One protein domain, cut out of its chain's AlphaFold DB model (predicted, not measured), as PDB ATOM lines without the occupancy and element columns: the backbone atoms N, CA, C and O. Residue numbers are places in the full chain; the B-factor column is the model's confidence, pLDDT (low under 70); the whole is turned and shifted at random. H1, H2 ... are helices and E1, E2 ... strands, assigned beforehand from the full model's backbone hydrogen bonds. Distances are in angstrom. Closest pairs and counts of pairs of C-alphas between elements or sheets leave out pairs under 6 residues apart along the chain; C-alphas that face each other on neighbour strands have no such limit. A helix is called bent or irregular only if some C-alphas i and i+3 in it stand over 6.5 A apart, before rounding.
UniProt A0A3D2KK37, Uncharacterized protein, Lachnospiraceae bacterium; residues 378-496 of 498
ATOM      1  N   ALA A 378     132.613 165.447 171.138       84.00
ATOM      2  CA  ALA A 378     132.633 164.408 170.108       84.00
ATOM      3  C   ALA A 378     132.200 164.929 168.725       84.00
ATOM      4  O   ALA A 378     132.748 164.512 167.708       84.00
ATOM      5  N   TYR A 379     131.236 165.856 168.677       86.19
ATOM      6  CA  TYR A 379     130.823 166.481 167.421       86.19
ATOM      7  C   TYR A 379     131.957 167.313 166.818       86.19
ATOM      8  O   TYR A 379     132.208 167.217 165.623       86.19
ATOM      9  N   ILE A 380     132.644 168.116 167.637       90.31
ATOM     10  CA  ILE A 380     133.744 168.978 167.185       90.31
ATOM     11  C   ILE A 380     134.943 168.143 166.724       90.31
ATOM     12  O   ILE A 380     135.471 168.386 165.641       90.31
ATOM     13  N   GLN A 381     135.323 167.125 167.498       88.06
ATOM     14  CA  GLN A 381     136.435 166.222 167.181       88.06
ATOM     15  C   GLN A 381     136.243 165.480 165.853       88.06
ATOM     16  O   GLN A 381     137.218 165.183 165.171       88.06
ATOM     17  N   GLY A 382     134.997 165.248 165.427       88.69
ATOM     18  CA  GLY A 382     134.696 164.668 164.116       88.69
ATOM     19  C   GLY A 382     135.185 165.495 162.916       88.69
ATOM     20  O   GLY A 382     135.218 164.971 161.807       88.69
ATOM     21  N   TYR A 383     135.570 166.760 163.126       90.38
ATOM     22  CA  TYR A 383     136.114 167.650 162.095       90.38
ATOM     23  C   TYR A 383     137.625 167.900 162.239       90.38
ATOM     24  O   TYR A 383     138.172 168.763 161.547       90.38
ATOM     25  N   GLU A 384     138.309 167.178 163.131       90.12
ATOM     26  CA  GLU A 384     139.763 167.265 163.269       90.12
ATOM     27  C   GLU A 384     140.467 166.775 161.994       90.12
ATOM     28  O   GLU A 384     140.083 165.776 161.385       90.12
ATOM     29  N   GLY A 385     141.508 167.493 161.568       80.12
ATOM     30  CA  GLY A 385     142.316 167.118 160.403       80.12
ATOM     31  C   GLY A 385     141.669 167.415 159.046       80.12
ATOM     32  O   GLY A 385     142.319 167.243 158.011       80.12
ATOM     33  N   ILE A 386     140.429 167.912 159.022       87.44
ATOM     34  CA  ILE A 386     139.805 168.441 157.807       87.44
ATOM     35  C   ILE A 386     140.497 169.752 157.431       87.44
ATOM     36  O   ILE A 386     140.681 170.644 158.261       87.44
ATOM     37  N   LYS A 387     140.897 169.875 156.161       82.12
ATOM     38  CA  LYS A 387     141.475 171.117 155.645       82.12
ATOM     39  C   LYS A 387     140.395 172.180 155.505       82.12
ATOM     40  O   LYS A 387     139.263 171.884 155.136       82.12
ATOM     41  N   ARG A 388     140.785 173.425 155.758       80.88
ATOM     42  CA  ARG A 388     139.921 174.585 155.565       80.88
ATOM     43  C   ARG A 388     139.444 174.682 154.112       80.88
ATOM     44  O   ARG A 388     140.238 174.502 153.191       80.88
ATOM     45  N   ASP A 389     138.167 175.010 153.948       80.06
ATOM     46  CA  ASP A 389     137.504 175.249 152.666       80.06
ATOM     47  C   ASP A 389     136.588 176.486 152.778       80.06
ATOM     48  O   ASP A 389     136.160 176.842 153.880       80.06
ATOM     49  N   TYR A 390     136.315 177.154 151.656       81.56
ATOM     50  CA  TYR A 390     135.724 178.497 151.583       81.56
ATOM     51  C   TYR A 390     134.339 178.491 150.926       81.56
ATOM     52  O   TYR A 390     134.058 179.245 149.998       81.56
ATOM     53  N   HIS A 391     133.450 177.630 151.418       85.50
ATOM     54  CA  HIS A 391     132.038 177.632 151.043       85.50
ATOM     55  C   HIS A 391     131.150 177.631 152.288       85.50
ATOM     56  O   HIS A 391     131.537 177.123 153.342       85.50
ATOM     57  N   ALA A 392     129.940 178.176 152.181       87.75
ATOM     58  CA  ALA A 392     129.019 178.257 153.304       87.75
ATOM     59  C   ALA A 392     128.703 176.856 153.855       87.75
ATOM     60  O   ALA A 392     128.241 175.971 153.134       87.75
ATOM     61  N   GLY A 393     128.936 176.665 155.150       88.31
ATOM     62  CA  GLY A 393     128.790 175.384 155.830       88.31
ATOM     63  C   GLY A 393     130.047 174.516 155.856       88.31
ATOM     64  O   GLY A 393     129.994 173.456 156.483       88.31
ATOM     65  N   ALA A 394     131.166 174.936 155.256       90.19
ATOM     66  CA  ALA A 394     132.451 174.271 155.450       90.19
ATOM     67  C   ALA A 394     132.839 174.282 156.937       90.19
ATOM     68  O   ALA A 394     132.617 175.269 157.644       90.19
ATOM     69  N   ARG A 395     133.385 173.164 157.426       93.56
ATOM     70  CA  ARG A 395     133.723 172.959 158.840       93.56
ATOM     71  C   ARG A 395     135.099 172.341 158.971       93.56
ATOM     72  O   ARG A 395     135.401 171.370 158.285       93.56
ATOM     73  N   TYR A 396     135.881 172.860 159.900       91.56
ATOM     74  CA  TYR A 396     137.124 172.237 160.330       91.56
ATOM     75  C   TYR A 396     137.335 172.509 161.814       91.56
ATOM     76  O   TYR A 396     136.872 173.524 162.341       91.56
ATOM     77  N   ALA A 397     138.021 171.597 162.489       90.88
ATOM     78  CA  ALA A 397     138.360 171.751 163.890       90.88
ATOM     79  C   ALA A 397     139.857 171.588 164.116       90.88
ATOM     80  O   ALA A 397     140.541 170.845 163.408       90.88
ATOM     81  N   TRP A 398     140.352 172.273 165.137       92.69
ATOM     82  CA  TRP A 398     141.700 172.085 165.643       92.69
ATOM     83  C   TRP A 398     141.709 172.184 167.168       92.69
ATOM     84  O   TRP A 398     140.793 172.741 167.782       92.69
ATOM     85  N   HIS A 399     142.741 171.595 167.764       92.44
ATOM     86  CA  HIS A 399     142.900 171.497 169.206       92.44
ATOM     87  C   HIS A 399     144.057 172.376 169.681       92.44
ATOM     88  O   HIS A 399     145.216 172.133 169.327       92.44
ATOM     89  N   ASP A 400     143.745 173.370 170.508       86.50
ATOM     90  CA  ASP A 400     144.734 174.157 171.227       86.50
ATOM     91  C   ASP A 400     145.147 173.429 172.508       86.50
ATOM     92  O   ASP A 400     144.538 173.563 173.571       86.50
ATOM     93  N   LYS A 401     146.233 172.660 172.408       87.81
ATOM     94  CA  LYS A 401     146.804 171.923 173.544       87.81
ATOM     95  C   LYS A 401     147.345 172.835 174.647       87.81
ATOM     96  O   LYS A 401     147.572 172.355 175.753       87.81
ATOM     97  N   THR A 402     147.613 174.108 174.355       85.94
ATOM     98  CA  THR A 402     148.146 175.048 175.350       85.94
ATOM     99  C   THR A 402     147.041 175.605 176.239       85.94
ATOM    100  O   THR A 402     147.251 175.777 177.438       85.94
ATOM    101  N   LEU A 403     145.850 175.812 175.669       82.56
ATOM    102  CA  LEU A 403     144.668 176.312 176.376       82.56
ATOM    103  C   LEU A 403     143.713 175.197 176.838       82.56
ATOM    104  O   LEU A 403     142.799 175.459 177.625       82.56
ATOM    105  N   GLY A 404     143.921 173.956 176.381       88.75
ATOM    106  CA  GLY A 404     143.025 172.827 176.657       88.75
ATOM    107  C   GLY A 404     141.653 173.020 176.006       88.75
ATOM    108  O   GLY A 404     140.614 172.749 176.620       88.75
ATOM    109  N   GLU A 405     141.646 173.559 174.785       91.44
ATOM    110  CA  GLU A 405     140.455 174.028 174.077       91.44
ATOM    111  C   GLU A 405     140.364 173.463 172.663       91.44
ATOM    112  O   GLU A 405     141.301 173.523 171.870       91.44
ATOM    113  N   TRP A 406     139.179 172.983 172.307       92.25
ATOM    114  CA  TRP A 406     138.811 172.654 170.940       92.25
ATOM    115  C   TRP A 406     138.097 173.829 170.290       92.25
ATOM    116  O   TRP A 406     137.104 174.333 170.824       92.25
ATOM    117  N   ARG A 407     138.556 174.204 169.093       93.25
ATOM    118  CA  ARG A 407     137.908 175.210 168.249       93.25
ATOM    119  C   ARG A 407     137.336 174.549 167.005       93.25
ATOM    120  O   ARG A 407     138.081 174.045 166.168       93.25
ATOM    121  N   LEU A 408     136.012 174.589 166.868       93.56
ATOM    122  CA  LEU A 408     135.321 174.299 165.611       93.56
ATOM    123  C   LEU A 408     135.077 175.608 164.870       93.56
ATOM    124  O   LEU A 408     134.381 176.481 165.387       93.56
ATOM    125  N   THR A 409     135.581 175.712 163.648       93.12
ATOM    126  CA  THR A 409     135.321 176.844 162.760       93.12
ATOM    127  C   THR A 409     134.333 176.436 161.675       93.12
ATOM    128  O   THR A 409     134.468 175.380 161.055       93.12
ATOM    129  N   ILE A 410     133.317 177.274 161.461       94.00
ATOM    130  CA  ILE A 410     132.225 177.036 160.516       94.00
ATOM    131  C   ILE A 410     132.084 178.252 159.605       94.00
ATOM    132  O   ILE A 410     131.737 179.336 160.073       94.00
ATOM    133  N   GLN A 411     132.314 178.068 158.307       93.50
ATOM    134  CA  GLN A 411     132.186 179.131 157.314       93.50
ATOM    135  C   GLN A 411     130.709 179.506 157.117       93.50
ATOM    136  O   GLN A 411     129.859 178.631 156.927       93.50
ATOM    137  N   LEU A 412     130.383 180.799 157.165       92.06
ATOM    138  CA  LEU A 412     129.002 181.292 157.081       92.06
ATOM    139  C   LEU A 412     128.594 181.716 155.662       92.06
ATOM    140  O   LEU A 412     127.410 181.679 155.330       92.06
ATOM    141  N   ASP A 413     129.559 182.092 154.828       85.38
ATOM    142  CA  ASP A 413     129.368 182.612 153.471       85.38
ATOM    143  C   ASP A 413     130.240 181.884 152.430       85.38
ATOM    144  O   ASP A 413     131.213 181.211 152.755       85.38
ATOM    145  N   ASN A 414     129.898 182.049 151.151       81.94
ATOM    146  CA  ASN A 414     130.632 181.441 150.035       81.94
ATOM    147  C   ASN A 414     131.878 182.229 149.597       81.94
ATOM    148  O   ASN A 414     132.549 181.815 148.660       81.94
ATOM    149  N   GLN A 415     132.150 183.385 150.203       76.25
ATOM    150  CA  GLN A 415     133.297 184.232 149.870       76.25
ATOM    151  C   GLN A 415     134.487 183.963 150.802       76.25
ATOM    152  O   GLN A 415     135.566 184.498 150.574       76.25
ATOM    153  N   GLY A 416     134.313 183.135 151.838       78.44
ATOM    154  CA  GLY A 416     135.376 182.816 152.789       78.44
ATOM    155  C   GLY A 416     135.587 183.873 153.874       78.44
ATOM    156  O   GLY A 416     136.593 183.830 154.573       78.44
ATOM    157  N   ILE A 417     134.654 184.813 154.030       80.75
ATOM    158  CA  ILE A 417     134.881 186.055 154.771       80.75
ATOM    159  C   ILE A 417     134.446 185.967 156.243       80.75
ATOM    160  O   ILE A 417     135.139 186.458 157.126       80.75
ATOM    161  N   TRP A 418     133.303 185.352 156.523       86.06
ATOM    162  CA  TRP A 418     132.661 185.282 157.834       86.06
ATOM    163  C   TRP A 418     132.631 183.854 158.353       86.06
ATOM    164  O   TRP A 418     132.118 182.952 157.692       86.06
ATOM    165  N   PHE A 419     133.083 183.645 159.583       90.50
ATOM    166  CA  PHE A 419     133.022 182.329 160.204       90.50
ATOM    167  C   PHE A 419     132.595 182.399 161.666       90.50
ATOM    168  O   PHE A 419     132.870 183.353 162.390       90.50
ATOM    169  N   LEU A 420     131.878 181.364 162.097       92.31
ATOM    170  CA  LEU A 420     131.566 181.130 163.499       92.31
ATOM    171  C   LEU A 420     132.635 180.209 164.079       92.31
ATOM    172  O   LEU A 420     132.831 179.102 163.575       92.31
ATOM    173  N   SER A 421     133.250 180.628 165.176       91.50
ATOM    174  CA  SER A 421     134.079 179.770 166.013       91.50
ATOM    175  C   SER A 421     133.310 179.321 167.249       91.50
ATOM    176  O   SER A 421     132.684 180.122 167.947       91.50
ATOM    177  N   VAL A 422     133.363 178.023 167.526       91.88
ATOM    178  CA  VAL A 422     132.782 177.392 168.711       91.88
ATOM    179  C   VAL A 422     133.915 176.837 169.560       91.88
ATOM    180  O   VAL A 422     134.695 176.024 169.066       91.88
ATOM    181  N   PHE A 423     133.974 177.256 170.823       89.94
ATOM    182  CA  PHE A 423     135.009 176.853 171.772       89.94
ATOM    183  C   PHE A 423     134.430 175.902 172.820       89.94
ATOM    184  O   PHE A 423     133.417 176.206 173.464       89.94
ATOM    185  N   VAL A 424     135.065 174.742 172.978       90.06
ATOM    186  CA  VAL A 424     134.699 173.705 173.952       90.06
ATOM    187  C   VAL A 424     135.969 173.203 174.634       90.06
ATOM    188  O   VAL A 424     136.947 172.891 173.963       90.06
ATOM    189  N   LYS A 425     135.961 173.103 175.963       89.81
ATOM    190  CA  LYS A 425     137.084 172.570 176.749       89.81
ATOM    191  C   LYS A 425     137.264 171.062 176.536       89.81
ATOM    192  O   LYS A 425     136.327 170.367 176.146       89.81
ATOM    193  N   GLU A 426     138.443 170.535 176.861       90.75
ATOM    194  CA  GLU A 426     138.728 169.087 176.824       90.75
ATOM    195  C   GLU A 426     137.763 168.230 177.669       90.75
ATOM    196  O   GLU A 426     137.525 167.069 177.343       90.75
ATOM    197  N   ASP A 427     137.165 168.791 178.725       86.88
ATOM    198  CA  ASP A 427     136.144 168.125 179.551       86.88
ATOM    199  C   ASP A 427     134.735 168.124 178.911       86.88
ATOM    200  O   ASP A 427     133.778 167.591 179.475       86.88
ATOM    201  N   GLY A 428     134.596 168.717 177.721       81.44
ATOM    202  CA  GLY A 428     133.354 168.838 176.964       81.44
ATOM    203  C   GLY A 428     132.462 170.008 177.371       81.44
ATOM    204  O   GLY A 428     131.363 170.152 176.824       81.44
ATOM    205  N   ARG A 429     132.911 170.867 178.288       87.38
ATOM    206  CA  ARG A 429     132.188 172.081 178.669       87.38
ATOM    207  C   ARG A 429     132.264 173.126 177.558       87.38
ATOM    208  O   ARG A 429     133.344 173.515 177.121       87.38
ATOM    209  N   PHE A 430     131.100 173.619 177.137       86.50
ATOM    210  CA  PHE A 430     131.007 174.771 176.242       86.50
ATOM    211  C   PHE A 430     131.581 176.021 176.913       86.50
ATOM    212  O   PHE A 430     131.249 176.316 178.063       86.50
ATOM    213  N   GLU A 431     132.406 176.757 176.177       85.00
ATOM    214  CA  GLU A 431     133.033 177.983 176.655       85.00
ATOM    215  C   GLU A 431     132.384 179.211 176.028       85.00
ATOM    216  O   GLU A 431     131.760 180.002 176.736       85.00
ATOM    217  N   LYS A 432     132.486 179.353 174.703       86.38
ATOM    218  CA  LYS A 432     131.966 180.529 174.004       86.38
ATOM    219  C   LYS A 432     131.718 180.307 172.517       86.38
ATOM    220  O   LYS A 432     132.219 179.367 171.898       86.38
ATOM    221  N   TYR A 433     130.961 181.244 171.954       88.12
ATOM    222  CA  TYR A 433     130.919 181.500 170.521       88.12
ATOM    223  C   TYR A 433     131.724 182.760 170.215       88.12
ATOM    224  O   TYR A 433     131.641 183.737 170.964       88.12
ATOM    225  N   SER A 434     132.419 182.753 169.083       87.69
ATOM    226  CA  SER A 434     132.969 183.958 168.469       87.69
ATOM    227  C   SER A 434     132.520 184.064 167.022       87.69
ATOM    228  O   SER A 434     132.453 183.054 166.320       87.69
ATOM    229  N   LEU A 435     132.193 185.274 166.583       86.75
ATOM    230  CA  LEU A 435     132.054 185.589 165.172       86.75
ATOM    231  C   LEU A 435     133.356 186.247 164.756       86.75
ATOM    232  O   LEU A 435     133.742 187.271 165.314       86.75
ATOM    233  N   ASP A 436     133.986 185.665 163.758       78.69
ATOM    234  CA  ASP A 436     135.276 186.101 163.274       78.69
ATOM    235  C   ASP A 436     135.150 186.484 161.795       78.69
ATOM    236  O   ASP A 436     134.266 186.012 161.062       78.69
ATOM    237  N   TYR A 437     136.037 187.376 161.375       75.25
ATOM    238  CA  TYR A 437     136.066 187.952 160.042       75.25
ATOM    239  C   TYR A 437     137.476 187.773 159.475       75.25
ATOM    240  O   TYR A 437     138.432 188.293 160.033       75.25
ATOM    241  N   GLU A 438     137.621 187.024 158.381       66.62
ATOM    242  CA  GLU A 438     138.928 186.573 157.861       66.62
ATOM    243  C   GLU A 438     139.863 187.733 157.509       66.62
ATOM    244  O   GLU A 438     141.078 187.635 157.646       66.62
ATOM    245  N   MET A 439     139.291 188.856 157.078       52.88
ATOM    246  CA  MET A 439     140.046 190.031 156.639       52.88
ATOM    247  C   MET A 439     140.372 190.989 157.798       52.88
ATOM    248  O   MET A 439     140.971 192.043 157.589       52.88
ATOM    249  N   ALA A 440     139.971 190.637 159.021       50.91
ATOM    250  CA  ALA A 440     140.334 191.319 160.248       50.91
ATOM    251  C   ALA A 440     141.500 190.569 160.900       50.91
ATOM    252  O   ALA A 440     141.302 189.526 161.517       50.91
ATOM    253  N   SER A 441     142.709 191.121 160.805       43.38
ATOM    254  CA  SER A 441     143.798 190.727 161.700       43.38
ATOM    255  C   SER A 441     143.378 191.063 163.136       43.38
ATOM    256  O   SER A 441     143.403 192.226 163.528       43.38
ATOM    257  N   ASP A 442     142.915 190.041 163.860       50.12
ATOM    258  CA  ASP A 442     142.616 190.022 165.300       50.12
ATOM    259  C   ASP A 442     141.292 190.655 165.773       50.12
ATOM    260  O   ASP A 442     141.196 191.141 166.901       50.12
ATOM    261  N   PHE A 443     140.228 190.601 164.955       52.16
ATOM    262  CA  PHE A 443     138.872 190.929 165.430       52.16
ATOM    263  C   PHE A 443     138.036 189.668 165.640       52.16
ATOM    264  O   PHE A 443     137.593 189.024 164.686       52.16
ATOM    265  N   HIS A 444     137.753 189.372 166.907       70.00
ATOM    266  CA  HIS A 444     136.827 188.324 167.315       70.00
ATOM    267  C   HIS A 444     135.677 188.934 168.131       70.00
ATOM    268  O   HIS A 444     135.867 189.668 169.107       70.00
ATOM    269  N   TYR A 445     134.445 188.670 167.699       78.56
ATOM    270  CA  TYR A 445     133.239 189.145 168.369       78.56
ATOM    271  C   TYR A 445     132.671 188.042 169.254       78.56
ATOM    272  O   TYR A 445     131.972 187.138 168.791       78.56
ATOM    273  N   GLU A 446     132.938 188.130 170.553       82.94
ATOM    274  CA  GLU A 446     132.449 187.148 171.517       82.94
ATOM    275  C   GLU A 446     130.960 187.365 171.807       82.94
ATOM    276  O   GLU A 446     130.535 188.477 172.126       82.94
ATOM    277  N   PHE A 447     130.152 186.311 171.723       82.19
ATOM    278  CA  PHE A 447     128.711 186.405 171.958       82.19
ATOM    279  C   PHE A 447     128.402 186.488 173.457       82.19
ATOM    280  O   PHE A 447     128.782 185.614 174.231       82.19
ATOM    281  N   ARG A 448     127.620 187.496 173.849       79.75
ATOM    282  CA  ARG A 448     127.104 187.688 175.214       79.75
ATOM    283  C   ARG A 448     125.699 187.129 175.419       79.75
ATOM    284  O   ARG A 448     125.377 186.685 176.516       79.75
ATOM    285  N   ASP A 449     124.852 187.164 174.389       77.62
ATOM    286  CA  ASP A 449     123.473 186.663 174.473       77.62
ATOM    287  C   ASP A 449     123.024 185.985 173.170       77.62
ATOM    288  O   ASP A 449     122.334 186.544 172.313       77.62
ATOM    289  N   GLU A 450     123.408 184.715 173.051       80.38
ATOM    290  CA  GLU A 450     123.025 183.830 171.949       80.38
ATOM    291  C   GLU A 450     121.501 183.635 171.851       80.38
ATOM    292  O   GLU A 450     120.945 183.594 170.752       80.38
ATOM    293  N   LYS A 451     120.791 183.581 172.985       80.38
ATOM    294  CA  LYS A 451     119.331 183.384 173.010       80.38
ATOM    295  C   LYS A 451     118.585 184.626 172.524       80.38
ATOM    296  O   LYS A 451     117.585 184.495 171.816       80.38
ATOM    297  N   GLY A 452     119.045 185.815 172.907       79.94
ATOM    298  CA  GLY A 452     118.526 187.096 172.432       79.94
ATOM    299  C   GLY A 452     118.757 187.283 170.941       79.94
ATOM    300  O   GLY A 452     117.816 187.617 170.217       79.94
ATOM    301  N   LEU A 453     119.958 186.955 170.460       82.00
ATOM    302  CA  LEU A 453     120.235 186.955 169.031       82.00
ATOM    303  C   LEU A 453     119.311 185.999 168.286       82.00
ATOM    304  O   LEU A 453     118.702 186.402 167.295       82.00
ATOM    305  N   ARG A 454     119.180 184.751 168.759       81.94
ATOM    306  CA  ARG A 454     118.302 183.773 168.114       81.94
ATOM    307  C   ARG A 454     116.914 184.341 167.933       81.94
ATOM    308  O   ARG A 454     116.427 184.266 166.822       81.94
ATOM    309  N   LYS A 455     116.326 184.983 168.949       81.50
ATOM    310  CA  LYS A 455     115.003 185.630 168.839       81.50
ATOM    311  C   LYS A 455     114.928 186.687 167.733       81.50
ATOM    312  O   LYS A 455     113.854 186.869 167.171       81.50
ATOM    313  N   LYS A 456     116.028 187.385 167.437       82.75
ATOM    314  CA  LYS A 456     116.084 188.458 166.433       82.75
ATOM    315  C   LYS A 456     116.170 187.931 165.002       82.75
ATOM    316  O   LYS A 456     115.516 188.481 164.125       82.75
ATOM    317  N   ILE A 457     116.977 186.897 164.764       83.50
ATOM    318  CA  ILE A 457     117.250 186.373 163.408       83.50
ATOM    319  C   ILE A 457     116.495 185.075 163.089       83.50
ATOM    320  O   ILE A 457     116.674 184.480 162.022       83.50
ATOM    321  N   TYR A 458     115.658 184.628 164.023       82.12
ATOM    322  CA  TYR A 458     114.905 183.387 163.945       82.12
ATOM    323  C   TYR A 458     113.979 183.311 162.730       82.12
ATOM    324  O   TYR A 458     113.370 184.300 162.324       82.12
ATOM    325  N   SER A 459     113.780 182.109 162.198       80.81
ATOM    326  CA  SER A 459     112.691 181.812 161.265       80.81
ATOM    327  C   SER A 459     112.065 180.460 161.606       80.81
ATOM    328  O   SER A 459     112.692 179.632 162.264       80.81
ATOM    329  N   SER A 460     110.811 180.244 161.195       81.00
ATOM    330  CA  SER A 460     110.126 178.965 161.430       81.00
ATOM    331  C   SER A 460     110.938 177.811 160.826       81.00
ATOM    332  O   SER A 460     111.385 177.913 159.684       81.00
ATOM    333  N   GLY A 461     111.160 176.742 161.597       78.44
ATOM    334  CA  GLY A 461     112.010 175.612 161.204       78.44
ATOM    335  C   GLY A 461     113.425 175.629 161.800       78.44
ATOM    336  O   GLY A 461     114.200 174.706 161.543       78.44
ATOM    337  N   ASP A 462     113.789 176.641 162.593       82.75
ATOM    338  CA  ASP A 462     115.098 176.743 163.254       82.75
ATOM    339  C   ASP A 462     115.101 176.210 164.708       82.75
ATOM    340  O   ASP A 462     116.074 176.381 165.440       82.75
ATOM    341  N   GLU A 463     114.019 175.570 165.173       80.44
ATOM    342  CA  GLU A 463     113.746 175.225 166.591       80.44
ATOM    343  C   GLU A 463     114.774 174.277 167.184       80.44
ATOM    344  O   GLU A 463     115.064 174.341 168.376       80.44
ATOM    345  N   LYS A 464     115.340 173.415 166.345       81.06
ATOM    346  CA  LYS A 464     116.304 172.397 166.760       81.06
ATOM    347  C   LYS A 464     117.664 172.562 166.095       81.06
ATOM    348  O   LYS A 464     118.534 171.733 166.316       81.06
ATOM    349  N   LYS A 465     117.861 173.617 165.300       85.38
ATOM    350  CA  LYS A 465     119.093 173.805 164.535       85.38
ATOM    351  C   LYS A 465     120.236 174.332 165.393       85.38
ATOM    352  O   LYS A 465     120.035 175.116 166.336       85.38
ATOM    353  N   TYR A 466     121.451 173.954 165.013       87.56
ATOM    354  CA  TYR A 466     122.667 174.565 165.523       87.56
ATOM    355  C   TYR A 466     122.689 176.059 165.203       87.56
ATOM    356  O   TYR A 466     122.104 176.516 164.220       87.56
ATOM    357  N   LEU A 467     123.387 176.841 166.032       88.19
ATOM    358  CA  LEU A 467     123.486 178.288 165.818       88.19
ATOM    359  C   LEU A 467     124.067 178.599 164.434       88.19
ATOM    360  O   LEU A 467     123.554 179.476 163.745       88.19
ATOM    361  N   ALA A 468     125.074 177.839 163.998       90.50
ATOM    362  CA  ALA A 468     125.705 178.046 162.701       90.50
ATOM    363  C   ALA A 468     124.725 177.896 161.539       90.50
ATOM    364  O   ALA A 468     124.810 178.654 160.589       90.50
ATOM    365  N   GLU A 469     123.766 176.976 161.611       90.06
ATOM    366  CA  GLU A 469     122.788 176.792 160.534       90.06
ATOM    367  C   GLU A 469     121.832 177.985 160.427       90.06
ATOM    368  O   GLU A 469     121.480 178.410 159.328       90.06
ATOM    369  N   VAL A 470     121.447 178.560 161.571       90.38
ATOM    370  CA  VAL A 470     120.645 179.790 161.618       90.38
ATOM    371  C   VAL A 470     121.442 180.963 161.043       90.38
ATOM    372  O   VAL A 470     120.909 181.742 160.252       90.38
ATOM    373  N   LEU A 471     122.724 181.066 161.402       91.31
ATOM    374  CA  LEU A 471     123.618 182.117 160.917       91.31
ATOM    375  C   LEU A 471     123.913 181.985 159.420       91.31
ATOM    376  O   LEU A 471     123.781 182.974 158.713       91.31
ATOM    377  N   ILE A 472     124.228 180.787 158.919       91.00
ATOM    378  CA  ILE A 472     124.452 180.514 157.489       91.00
ATOM    379  C   ILE A 472     123.227 180.942 156.684       91.00
ATOM    380  O   ILE A 472     123.353 181.716 155.739       91.00
ATOM    381  N   ARG A 473     122.025 180.511 157.095       91.81
ATOM    382  CA  ARG A 473     120.774 180.920 156.441       91.81
ATOM    383  C   ARG A 473     120.641 182.442 156.418       91.81
ATOM    384  O   ARG A 473     120.344 183.021 155.376       91.81
ATOM    385  N   TYR A 474     120.854 183.094 157.560       88.50
ATOM    386  CA  TYR A 474     120.734 184.543 157.665       88.50
ATOM    387  C   TYR A 474     121.737 185.273 156.760       88.50
ATOM    388  O   TYR A 474     121.345 186.199 156.051       88.50
ATOM    389  N   VAL A 475     122.999 184.840 156.750       87.31
ATOM    390  CA  VAL A 475     124.088 185.421 155.948       87.31
ATOM    391  C   VAL A 475     123.857 185.206 154.459       87.31
ATOM    392  O   VAL A 475     124.046 186.134 153.683       87.31
ATOM    393  N   GLN A 476     123.378 184.037 154.043       82.94
ATOM    394  CA  GLN A 476     123.042 183.789 152.640       82.94
ATOM    395  C   GLN A 476     121.879 184.663 152.153       82.94
ATOM    396  O   GLN A 476     121.863 185.071 150.996       82.94
ATOM    397  N   MET A 477     120.914 184.967 153.027       82.25
ATOM    398  CA  MET A 477     119.755 185.795 152.680       82.25
ATOM    399  C   MET A 477     120.039 187.302 152.734       82.25
ATOM    400  O   MET A 477     119.468 188.049 151.945       82.25
ATOM    401  N   ASN A 478     120.864 187.756 153.681       78.19
ATOM    402  CA  ASN A 478     121.001 189.181 154.018       78.19
ATOM    403  C   ASN A 478     122.442 189.710 153.909       78.19
ATOM    404  O   ASN A 478     122.662 190.914 154.008       78.19
ATOM    405  N   GLY A 479     123.428 188.833 153.724       79.06
ATOM    406  CA  GLY A 479     124.853 189.159 153.743       79.06
ATOM    407  C   GLY A 479     125.466 189.177 155.150       79.06
ATOM    408  O   GLY A 479     124.789 189.379 156.161       79.06
ATOM    409  N   GLY A 480     126.785 188.981 155.222       79.44
ATOM    410  CA  GLY A 480     127.525 188.934 156.491       79.44
ATOM    411  C   GLY A 480     127.608 190.279 157.222       79.44
ATOM    412  O   GLY A 480     127.517 190.323 158.446       79.44
ATOM    413  N   ASN A 481     127.642 191.399 156.494       77.19
ATOM    414  CA  ASN A 481     127.604 192.733 157.108       77.19
ATOM    415  C   ASN A 481     126.269 193.005 157.821       77.19
ATOM    416  O   ASN A 481     126.255 193.575 158.911       77.19
ATOM    417  N   ALA A 482     125.146 192.542 157.257       76.88
ATOM    418  CA  ALA A 482     123.849 192.630 157.925       76.88
ATOM    419  C   ALA A 482     123.815 191.780 159.202       76.88
ATOM    420  O   ALA A 482     123.203 192.182 160.196       76.88
ATOM    421  N   LEU A 483     124.506 190.630 159.204       82.00
ATOM    422  CA  LEU A 483     124.661 189.814 160.403       82.00
ATOM    423  C   LEU A 483     125.428 190.576 161.492       82.00
ATOM    424  O   LEU A 483     124.949 190.627 162.624       82.00
ATOM    425  N   LEU A 484     126.553 191.217 161.160       80.38
ATOM    426  CA  LEU A 484     127.306 192.033 162.118       80.38
ATOM    427  C   LEU A 484     126.431 193.144 162.723       80.38
ATOM    428  O   LEU A 484     126.352 193.285 163.946       80.38
ATOM    429  N   SER A 485     125.690 193.875 161.886       79.00
ATOM    430  CA  SER A 485     124.763 194.909 162.359       79.00
ATOM    431  C   SER A 485     123.668 194.343 163.271       79.00
ATOM    432  O   SER A 485     123.279 194.963 164.266       79.00
ATOM    433  N   ALA A 486     123.164 193.143 162.969       77.81
ATOM    434  CA  ALA A 486     122.183 192.471 163.808       77.81
ATOM    435  C   ALA A 486     122.766 192.042 165.165       77.81
ATOM    436  O   ALA A 486     122.023 192.044 166.156       77.81
ATOM    437  N   LEU A 487     124.061 191.724 165.200       76.75
ATOM    438  CA  LEU A 487     124.787 191.196 166.347       76.75
ATOM    439  C   LEU A 487     125.227 192.243 167.363       76.75
ATOM    440  O   LEU A 487     125.333 191.862 168.521       76.75
ATOM    441  N   HIS A 488     125.428 193.518 166.996       76.62
ATOM    442  CA  HIS A 488     125.949 194.562 167.906       76.62
ATOM    443  C   HIS A 488     125.388 194.550 169.346       76.62
ATOM    444  O   HIS A 488     126.180 194.695 170.274       76.62
ATOM    445  N   PRO A 489     124.076 194.339 169.595       78.62
ATOM    446  CA  PRO A 489     123.539 194.287 170.961       78.62
ATOM    447  C   PRO A 489     123.907 193.021 171.758       78.62
ATOM    448  O   PRO A 489     123.699 192.977 172.967       78.62
ATOM    449  N   PHE A 490     124.388 191.976 171.085       79.31
ATOM    450  CA  PHE A 490     124.556 190.613 171.602       79.31
ATOM    451  C   PHE A 490     126.008 190.132 171.597       79.31
ATOM    452  O   PHE A 490     126.253 188.979 171.955       79.31
ATOM    453  N   ILE A 491     126.959 190.978 171.198       77.12
ATOM    454  CA  ILE A 491     128.385 190.651 171.114       77.12
ATOM    455  C   ILE A 491     129.233 191.659 171.887       77.12
ATOM    456  O   ILE A 491     128.824 192.789 172.149       77.12
ATOM    457  N   THR A 492     130.449 191.249 172.211       72.06
ATOM    458  CA  THR A 492     131.552 192.127 172.582       72.06
ATOM    459  C   THR A 492     132.619 192.100 171.527       72.06
ATOM    460  O   THR A 492     133.112 191.026 171.200       72.06
ATOM    461  N   ALA A 493     133.040 193.278 171.073       60.16
ATOM    462  CA  ALA A 493     134.354 193.402 170.469       60.16
ATOM    463  C   ALA A 493     135.393 193.184 171.578       60.16
ATOM    464  O   ALA A 493     135.476 193.985 172.513       60.16
ATOM    465  N   GLN A 494     136.127 192.079 171.514       51.75
ATOM    466  CA  GLN A 494     137.378 191.941 172.242       51.75
ATOM    467  C   GLN A 494     138.487 192.269 171.248       51.75
ATOM    468  O   GLN A 494     138.605 191.636 170.206       51.75
ATOM    469  N   TYR A 495     139.254 193.304 171.559       44.25
ATOM    470  CA  TYR A 495     140.469 193.636 170.833       44.25
ATOM    471  C   TYR A 495     141.605 192.930 171.570       44.25
ATOM    472  O   TYR A 495     141.832 193.236 172.743       44.25
ATOM    473  N   HIS A 496     142.293 191.982 170.933       35.78
ATOM    474  CA  HIS A 496     143.608 191.598 171.437       35.78
ATOM    475  C   HIS A 496     144.552 192.765 171.130       35.78
ATOM    476  O   HIS A 496     144.805 193.100 169.977       35.78
TER     477      HIS A 496
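What this domain is: This is residues 378 to 496 of the 498 residues of an uncharacterized protein of Lachnospiraceae bacterium (UniProt A0A3D2KK37). One antiparallel sheet of six strands, strongly twisted, makes a wall, and two helices, H3 and H4, cover one face of it. H2 packs beside these two and, with them, makes a group of three helices, while the very short H1 lies by E1 and E2, where a long link leads from it into the sheet. The printed part has 119 residues, with four named helices and six named strands in the order H1 E1 E2 E3 E4 E5 H2 H3 H4 E6, and the sheet's order is E1 E2 E3 E4 E5 E6. The class is mixed, helices and strands. The whole is compact, with a radius of gyration of the C-alphas of 13.8 A, and its C-alphas span 36 by 32 by 26 A.

Where its parts are: Begin with the sheet at C-alpha 395, (133.723, 172.959, 158.840), where E1 starts; it runs over residues 395 to 400, 16.6 A. E2 is residues 405 to 411, 19.4 A long. Next come the two longest strands by residues, E3 at 418 to 425, 23.2 A, and E4 at 430 to 437, 21.5 A. E5 is residues 443 to 447, 12.9 A, and E6, residues 491 to 495, 12.5 A, ends at C-alpha 495, (140.469, 193.636, 170.833). Now look at the helices: H3, residues 467 to 478, is the longest and runs 16.3 A from C-alpha 467 at (123.486, 178.288, 165.818). H4 is residues 480 to 490, 15.5 A; it is irregular, with C-alphas 486 and 489 7.5 A apart. H2 is residues 450 to 457, 10.6 A, and H1 is residues 378 to 381.

How they stand to each other: E1 to E5 form a meander, each strand the antiparallel neighbour of the one before, and each two in a row are a hairpin. Look first at E3 and E4, where N 421 and O 434 are 2.8 A apart, within hydrogen-bond range. On the other side of E3, N 408 of E2 and O 422 are 2.9 A apart; between E1 and E2, N 400 and O 405 are 2.8 A apart. E4 and E5 have N 435 and O 445 at 2.9 A. E6 is antiparallel to E5, with N 492 and O 446 at 2.8 A, and E1 and E6 are the edge strands. H3 and H4 lie on the same face of the sheet, making two layers, helices on one face of a sheet. H3, at a height over the sheet of 9.8 A, lies over E3 and runs along the strands, at 8 degrees to E3 on the local plane. H4, at a height of 9.0 A, lies over E4 and E5 and runs slantwise to the strands, at 42 degrees to E4 on the local plane. H3 touches H4 with residues 471 to 475 alone, at a steep tilt of 52 degrees, opposite ways; the closest C-alphas are those of Val 475 and Leu 483, 6.3 A. H2 touches H4 at a steep tilt of 48 degrees, opposite ways, closest at the C-alphas of Leu 453 and Phe 490, 6.2 A. H2 touches H3 at a shallow tilt of 28 degrees, the same way, closest at the C-alphas of Ile 457 and Tyr 474, 7.0 A. H1 only grazes the sheet with residues 379 to 381, and its closest C-alphas to E2 are those of Ile 380 and Leu 408, 5.8 A; it is apart from H2, H3 and H4. In H2 and H3 every O i to N i+4 pair is within hydrogen-bond range, in H4 5 of 7 are, and H1 is too short for such a pair.

The domain as a whole: The two C-alphas farthest apart are those of Thr 402 and Ser 460, 40.7 A. The printed part has no cut. The link from H1 to E1, residues 382 to 394, is long. The mean pLDDT of the printed part is 82.0; look for values under 70 at residues 438 to 443 and 493 to 496.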